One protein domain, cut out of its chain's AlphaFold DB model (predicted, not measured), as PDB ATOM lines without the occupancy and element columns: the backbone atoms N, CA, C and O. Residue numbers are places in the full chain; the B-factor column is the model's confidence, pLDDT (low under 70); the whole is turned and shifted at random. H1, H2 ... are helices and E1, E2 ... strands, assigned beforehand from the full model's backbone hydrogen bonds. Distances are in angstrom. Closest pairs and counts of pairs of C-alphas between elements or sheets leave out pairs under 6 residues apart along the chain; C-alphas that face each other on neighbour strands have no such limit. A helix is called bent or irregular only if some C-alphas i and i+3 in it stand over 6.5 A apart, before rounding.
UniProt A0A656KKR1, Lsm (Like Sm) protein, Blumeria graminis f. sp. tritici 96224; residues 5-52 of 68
ATOM      1  N   VAL A   5     109.218  83.769 133.835       97.75
ATOM      2  CA  VAL A   5     108.406  84.271 134.945       97.75
ATOM      3  C   VAL A   5     107.307  85.114 134.316       97.75
ATOM      4  O   VAL A   5     107.601  86.139 133.704       97.75
ATOM      5  N   LEU A   6     106.065  84.654 134.421       97.69
ATOM      6  CA  LEU A   6     104.901  85.279 133.801       97.69
ATOM      7  C   LEU A   6     103.967  85.805 134.889       97.69
ATOM      8  O   LEU A   6     103.653  85.098 135.843       97.69
ATOM      9  N   SER A   7     103.523  87.049 134.759       97.06
ATOM     10  CA  SER A   7     102.528  87.667 135.641       97.06
ATOM     11  C   SER A   7     101.204  87.832 134.907       97.06
ATOM     12  O   SER A   7     101.215  88.087 133.707       97.06
ATOM     13  N   ASN A   8     100.084  87.766 135.632       95.94
ATOM     14  CA  ASN A   8      98.729  87.854 135.069       95.94
ATOM     15  C   ASN A   8      98.489  86.821 133.952       95.94
ATOM     16  O   ASN A   8      97.890  87.116 132.924       95.94
ATOM     17  N   THR A   9      98.999  85.607 134.154       96.69
ATOM     18  CA  THR A   9      98.988  84.542 133.149       96.69
ATOM     19  C   THR A   9      97.580  83.984 132.962       96.69
ATOM     20  O   THR A   9      96.910  83.660 133.947       96.69
ATOM     21  N   ILE A  10      97.172  83.818 131.704       96.88
ATOM     22  CA  ILE A  10      95.954  83.114 131.299       96.88
ATOM     23  C   ILE A  10      96.379  81.930 130.429       96.88
ATOM     24  O   ILE A  10      97.070  82.097 129.427       96.88
ATOM     25  N   GLU A  11      95.994  80.724 130.830       96.69
ATOM     26  CA  GLU A  11      96.104  79.533 129.996       96.69
ATOM     27  C   GLU A  11      94.852  79.411 129.132       96.69
ATOM     28  O   GLU A  11      93.738  79.520 129.641       96.69
ATOM     29  N   ARG A  12      95.040  79.165 127.834       97.06
ATOM     30  CA  ARG A  12      93.944  78.951 126.885       97.06
ATOM     31  C   ARG A  12      93.971  77.521 126.368       97.06
ATOM     32  O   ARG A  12      94.992  77.068 125.851       97.06
ATOM     33  N   ILE A  13      92.839  76.834 126.463       96.50
ATOM     34  CA  ILE A  13      92.638  75.493 125.912       96.50
ATOM     35  C   ILE A  13      91.699  75.629 124.719       96.50
ATOM     36  O   ILE A  13      90.482  75.728 124.874       96.50
ATOM     37  N   ILE A  14      92.282  75.652 123.520       98.00
ATOM     38  CA  ILE A  14      91.530  75.740 122.268       98.00
ATOM     39  C   ILE A  14      91.111  74.338 121.834       98.00
ATOM     40  O   ILE A  14      91.955  73.455 121.668       98.00
ATOM     41  N   ARG A  15      89.804  74.136 121.656       97.38
ATOM     42  CA  ARG A  15      89.226  72.833 121.321       97.38
ATOM     43  C   ARG A  15      88.912  72.687 119.828       97.38
ATOM     44  O   ARG A  15      88.616  73.689 119.163       97.38
ATOM     45  N   PRO A  16      88.919  71.450 119.296       97.81
ATOM     46  CA  PRO A  16      88.493  71.180 117.928       97.81
ATOM     47  C   PRO A  16      87.040  71.608 117.655       97.81
ATOM     48  O   PRO A  16      86.235  71.667 118.589       97.81
ATOM     49  N   PRO A  17      86.676  71.904 116.393       95.94
ATOM     50  CA  PRO A  17      85.305  72.263 116.018       95.94
ATOM     51  C   PRO A  17      84.251  71.192 116.337       95.94
ATOM     52  O   PRO A  17      83.094  71.525 116.572       95.94
ATOM     53  N   GLU A  18      84.640  69.919 116.318       95.94
ATOM     54  CA  GLU A  18      83.783  68.769 116.613       95.94
ATOM     55  C   GLU A  18      83.580  68.510 118.114       95.94
ATOM     56  O   GLU A  18      82.728  67.698 118.479       95.94
ATOM     57  N   ASP A  19      84.350  69.177 118.980       95.62
ATOM     58  CA  ASP A  19      84.196  69.056 120.428       95.62
ATOM     59  C   ASP A  19      82.946  69.822 120.889       95.62
ATOM     60  O   ASP A  19      82.746  70.995 120.556       95.62
ATOM     61  N   ILE A  20      82.094  69.150 121.668       95.62
ATOM     62  CA  ILE A  20      80.858  69.731 122.205       95.62
ATOM     63  C   ILE A  20      81.145  70.826 123.235       95.62
ATOM     64  O   ILE A  20      80.331  71.732 123.416       95.62
ATOM     65  N   GLU A  21      82.285  70.743 123.922       96.44
ATOM     66  CA  GLU A  21      82.680  71.718 124.930       96.44
ATOM     67  C   GLU A  21      83.267  72.960 124.264       96.44
ATOM     68  O   GLU A  21      83.964  72.861 123.258       96.44
ATOM     69  N   ALA A  22      82.999  74.142 124.819       96.94
ATOM     70  CA  ALA A  22      83.653  75.381 124.403       96.94
ATOM     71  C   ALA A  22      85.158  75.355 124.709       96.94
ATOM     72  O   ALA A  22      85.615  74.633 125.602       96.94
ATOM     73  N   SER A  23      85.922  76.178 123.993       98.19
ATOM     74  CA  SER A  23      87.286  76.501 124.412       98.19
ATOM     75  C   SER A  23      87.247  77.231 125.755       98.19
ATOM     76  O   SER A  23      86.229  77.824 126.125       98.19
ATOM     77  N   SER A  24      88.333  77.165 126.516       97.69
ATOM     78  CA  SER A  24      88.351  77.684 127.883       97.69
ATOM     79  C   SER A  24      89.598  78.493 128.198       97.69
ATOM     80  O   SER A  24      90.653  78.330 127.583       97.69
ATOM     81  N   GLU A  25      89.451  79.366 129.192       97.38
ATOM     82  CA  GLU A  25      90.515  80.193 129.742       97.38
ATOM     83  C   GLU A  25      90.629  79.946 131.249       97.38
ATOM     84  O   GLU A  25      89.621  79.883 131.959       97.38
ATOM     85  N   VAL A  26      91.857  79.800 131.745       96.69
ATOM     86  CA  VAL A  26      92.154  79.584 133.165       96.69
ATOM     87  C   VAL A  26      93.178  80.615 133.622       96.69
ATOM     88  O   VAL A  26      94.272  80.708 133.069       96.69
ATOM     89  N   SER A  27      92.834  81.405 134.641       96.44
ATOM     90  CA  SER A  27      93.756  82.392 135.208       96.44
ATOM     91  C   SER A  27      94.695  81.746 136.225       96.44
ATOM     92  O   SER A  27      94.243  81.101 137.171       96.44
ATOM     93  N   HIS A  28      95.998  81.970 136.052       94.75
ATOM     94  CA  HIS A  28      97.062  81.442 136.914       94.75
ATOM     95  C   HIS A  28      97.804  82.529 137.705       94.75
ATOM     96  O   HIS A  28      98.552  82.220 138.629       94.75
ATOM     97  N   GLY A  29      97.616  83.813 137.379       94.38
ATOM     98  CA  GLY A  29      98.323  84.907 138.054       94.38
ATOM     99  C   GLY A  29      99.839  84.843 137.818       94.38
ATOM    100  O   GLY A  29     100.291  84.978 136.678       94.38
ATOM    101  N   LEU A  30     100.629  84.678 138.885       96.38
ATOM    102  CA  LEU A  30     102.084  84.494 138.794       96.38
ATOM    103  C   LEU A  30     102.418  83.031 138.472       96.38
ATOM    104  O   LEU A  30     102.119  82.141 139.266       96.38
ATOM    105  N   TYR A  31     103.098  82.795 137.351       96.56
ATOM    106  CA  TYR A  31     103.405  81.458 136.851       96.56
ATOM    107  C   TYR A  31     104.877  81.325 136.438       96.56
ATOM    108  O   TYR A  31     105.420  82.168 135.722       96.56
ATOM    109  N   LEU A  32     105.539  80.260 136.904       96.38
ATOM    110  CA  LEU A  32     106.935  79.946 136.582       96.38
ATOM    111  C   LEU A  32     106.997  78.755 135.625       96.38
ATOM    112  O   LEU A  32     106.560  77.659 135.974       96.38
ATOM    113  N   VAL A  33     107.610  78.945 134.456       96.31
ATOM    114  CA  VAL A  33     107.797  77.878 133.464       96.31
ATOM    115  C   VAL A  33     109.278  77.536 133.347       96.31
ATOM    116  O   VAL A  33     110.120  78.388 133.051       96.31
ATOM    117  N   ARG A  34     109.604  76.258 133.565       96.44
ATOM    118  CA  ARG A  34     110.953  75.730 133.345       96.44
ATOM    119  C   ARG A  34     111.268  75.748 131.850       96.44
ATOM    120  O   ARG A  34     110.512  75.214 131.047       96.44
ATOM    121  N   GLY A  35     112.427  76.286 131.489       95.06
ATOM    122  CA  GLY A  35     112.789  76.580 130.105       95.06
ATOM    123  C   GLY A  35     112.973  75.388 129.172       95.06
ATOM    124  O   GLY A  35     113.055  75.599 127.970       95.06
ATOM    125  N   ASP A  36     113.038  74.164 129.694       93.44
ATOM    126  CA  ASP A  36     113.062  72.946 128.870       93.44
ATOM    127  C   ASP A  36     111.669  72.604 128.317       93.44
ATOM    128  O   ASP A  36     111.559  71.892 127.326       93.44
ATOM    129  N   ASN A  37     110.609  73.144 128.931       91.62
ATOM    130  CA  ASN A  37     109.219  72.928 128.525       91.62
ATOM    131  C   ASN A  37     108.694  74.038 127.596       91.62
ATOM    132  O   ASN A  37     107.523  74.026 127.225       91.62
ATOM    133  N   VAL A  38     109.525  75.024 127.244       94.19
ATOM    134  CA  VAL A  38     109.127  76.153 126.393       94.19
ATOM    135  C   VAL A  38     109.431  75.819 124.936       94.19
ATOM    136  O   VAL A  38     110.595  75.738 124.548       94.19
ATOM    137  N   ALA A  39     108.386  75.656 124.123       94.12
ATOM    138  CA  ALA A  39     108.528  75.410 122.687       94.12
ATOM    139  C   ALA A  39     108.706  76.709 121.877       94.12
ATOM    140  O   ALA A  39     109.540  76.769 120.976       94.12
ATOM    141  N   CYS A  40     107.944  77.759 122.197       95.19
ATOM    142  CA  CYS A  40     108.031  79.066 121.546       95.19
ATOM    143  C   CYS A  40     107.569  80.196 122.480       95.19
ATOM    144  O   CYS A  40     106.900  79.953 123.484       95.19
ATOM    145  N   VAL A  41     107.937  81.434 122.136       97.06
ATOM    146  CA  VAL A  41     107.423  82.663 122.756       97.06
ATOM    147  C   VAL A  41     107.089  83.634 121.629       97.06
ATOM    148  O   VAL A  41     107.973  84.002 120.856       97.06
ATOM    149  N   GLY A  42     105.818  84.010 121.513       97.00
ATOM    150  CA  GLY A  42     105.329  84.974 120.529       97.00
ATOM    151  C   GLY A  42     104.835  86.236 121.223       97.00
ATOM    152  O   GLY A  42     104.099  86.146 122.201       97.00
ATOM    153  N   LEU A  43     105.251  87.402 120.730       97.75
ATOM    154  CA  LEU A  43     104.688  88.673 121.174       97.75
ATOM    155  C   LEU A  43     103.277  88.825 120.595       97.75
ATOM    156  O   LEU A  43     103.074  88.560 119.410       97.75
ATOM    157  N   VAL A  44     102.336  89.262 121.426       96.56
ATOM    158  CA  VAL A  44     100.943  89.507 121.038       96.56
ATOM    159  C   VAL A  44     100.634  91.002 121.058       96.56
ATOM    160  O   VAL A  44     101.254  91.762 121.804       96.56
ATOM    161  N   ASP A  45      99.677  91.411 120.231       98.19
ATOM    162  CA  ASP A  45      99.029  92.715 120.337       98.19
ATOM    163  C   ASP A  45      97.887  92.599 121.353       98.19
ATOM    164  O   ASP A  45      96.978  91.795 121.156       98.19
ATOM    165  N   GLN A  46      97.957  93.359 122.449       95.12
ATOM    166  CA  GLN A  46      97.015  93.202 123.560       95.12
ATOM    167  C   GLN A  46      95.601  93.674 123.210       95.12
ATOM    168  O   GLN A  46      94.639  93.040 123.623       95.12
ATOM    169  N   GLU A  47      95.459  94.752 122.436       97.56
ATOM    170  CA  GLU A  47      94.137  95.276 122.071       97.56
ATOM    171  C   GLU A  47      93.407  94.289 121.155       97.56
ATOM    172  O   GLU A  47      92.214  94.027 121.326       97.56
ATOM    173  N   LEU A  48      94.142  93.681 120.220       97.75
ATOM    174  CA  LEU A  48      93.600  92.616 119.386       97.75
ATOM    175  C   LEU A  48      93.275  91.365 120.209       97.75
ATOM    176  O   LEU A  48      92.191  90.811 120.038       97.75
ATOM    177  N   ASP A  49      94.178  90.926 121.089       96.94
ATOM    178  CA  ASP A  49      93.987  89.743 121.937       96.94
ATOM    179  C   ASP A  49      92.741  89.865 122.828       96.94
ATOM    180  O   ASP A  49      91.957  88.917 122.912       96.94
ATOM    181  N   ASP A  50      92.514  91.050 123.404       96.12
ATOM    182  CA  ASP A  50      91.364  91.362 124.262       96.12
ATOM    183  C   ASP A  50      90.040  91.427 123.481       96.12
ATOM    184  O   ASP A  50      88.964  91.231 124.050       96.12
ATOM    185  N   SER A  51      90.093  91.701 122.173       97.81
ATOM    186  CA  SER A  51      88.901  91.783 121.315       97.81
ATOM    187  C   SER A  51      88.342  90.418 120.886       97.81
ATOM    188  O   SER A  51      87.244  90.345 120.327       97.81
ATOM    189  N   ILE A  52      89.081  89.329 121.124       98.00
ATOM    190  CA  ILE A  52      88.744  87.982 120.654       98.00
ATOM    191  C   ILE A  52      87.905  87.236 121.703       98.00
ATOM    192  O   ILE A  52      88.281  87.125 122.866       98.00
TER     193      ILE A  52
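This is residues 5 to 52 of the 68 residues of the protein "Lsm (Like Sm) protein" of Blumeria graminis f. sp. tritici 96224 (UniProt A0A656KKR1). A long, thin hairpin of two strands, E1 and E2, both sharply bent together near one end, makes the one sheet, and from the end of E2 a tail swings away and folds back, with open space between it and the hairpin, to finish in the small helix H1. The tail, residues 35 to 52, stands free, and so do residues 16 to 21 in the link at the other end of the hairpin. The printed part has 48 residues with two named strands and one named helix, in the order E1, E2, H1; the sheet's order is E1 - E2, antiparallel, and the class is mixed, helices and strands. The whole is loose, with a radius of gyration of the C-alphas of 13.0 A and spans of 33 by 27 by 19 A.

E1 covers residues 5 to 13, Val 5 to Ile 13, and measures 20.2 A from first to last C-alpha; C-alpha 5 is at (108.406, 84.271, 134.945). E2 covers residues 24 to 33, Ser 24 to Val 33, also 20.2 A from first to last C-alpha, and is the longest strand by residues, with 10; C-alpha 33 is at (107.797, 77.878, 133.464). H1 covers residues 46 to 50, Gln 46 to Asp 50, and measures 6.0 A; its last C-alpha is at (91.364, 91.362, 124.262).

E1 and E2 are antiparallel neighbours and form a hairpin, with 150 degrees between their N-to-C directions. E1 bends by 87 degrees at residue 8, and E2 bends by 95 degrees at residue 30. The C-alphas of Asn 8 and Gly 29 face each other at 4.2 A. Near the bends, N 8 and O 29 are within hydrogen-bond range at 3.0 A; nearer the link, N 26 and O 11 are within hydrogen-bond range at 2.8 A. E1 and H1 are apart, with no C-alpha of the one within 8 A of the other. In H1 every O i to N i+4 pair is within hydrogen-bond range.

The two C-alphas farthest apart are those of Val 5 and Glu 18, at 34.4 A, while the C-alphas of the first and last printed residues, Val 5 and Ile 52, are 24.6 A apart. The link from E1 to E2, 10 residues, is short. The link from E2 to H1, residues 34 to 45, is long; its C-alphas lie 11 to 18 A from the mean of the C-alphas. The printed part has no cut. The mean pLDDT of the printed part is 96.4, and no printed residue is under 70.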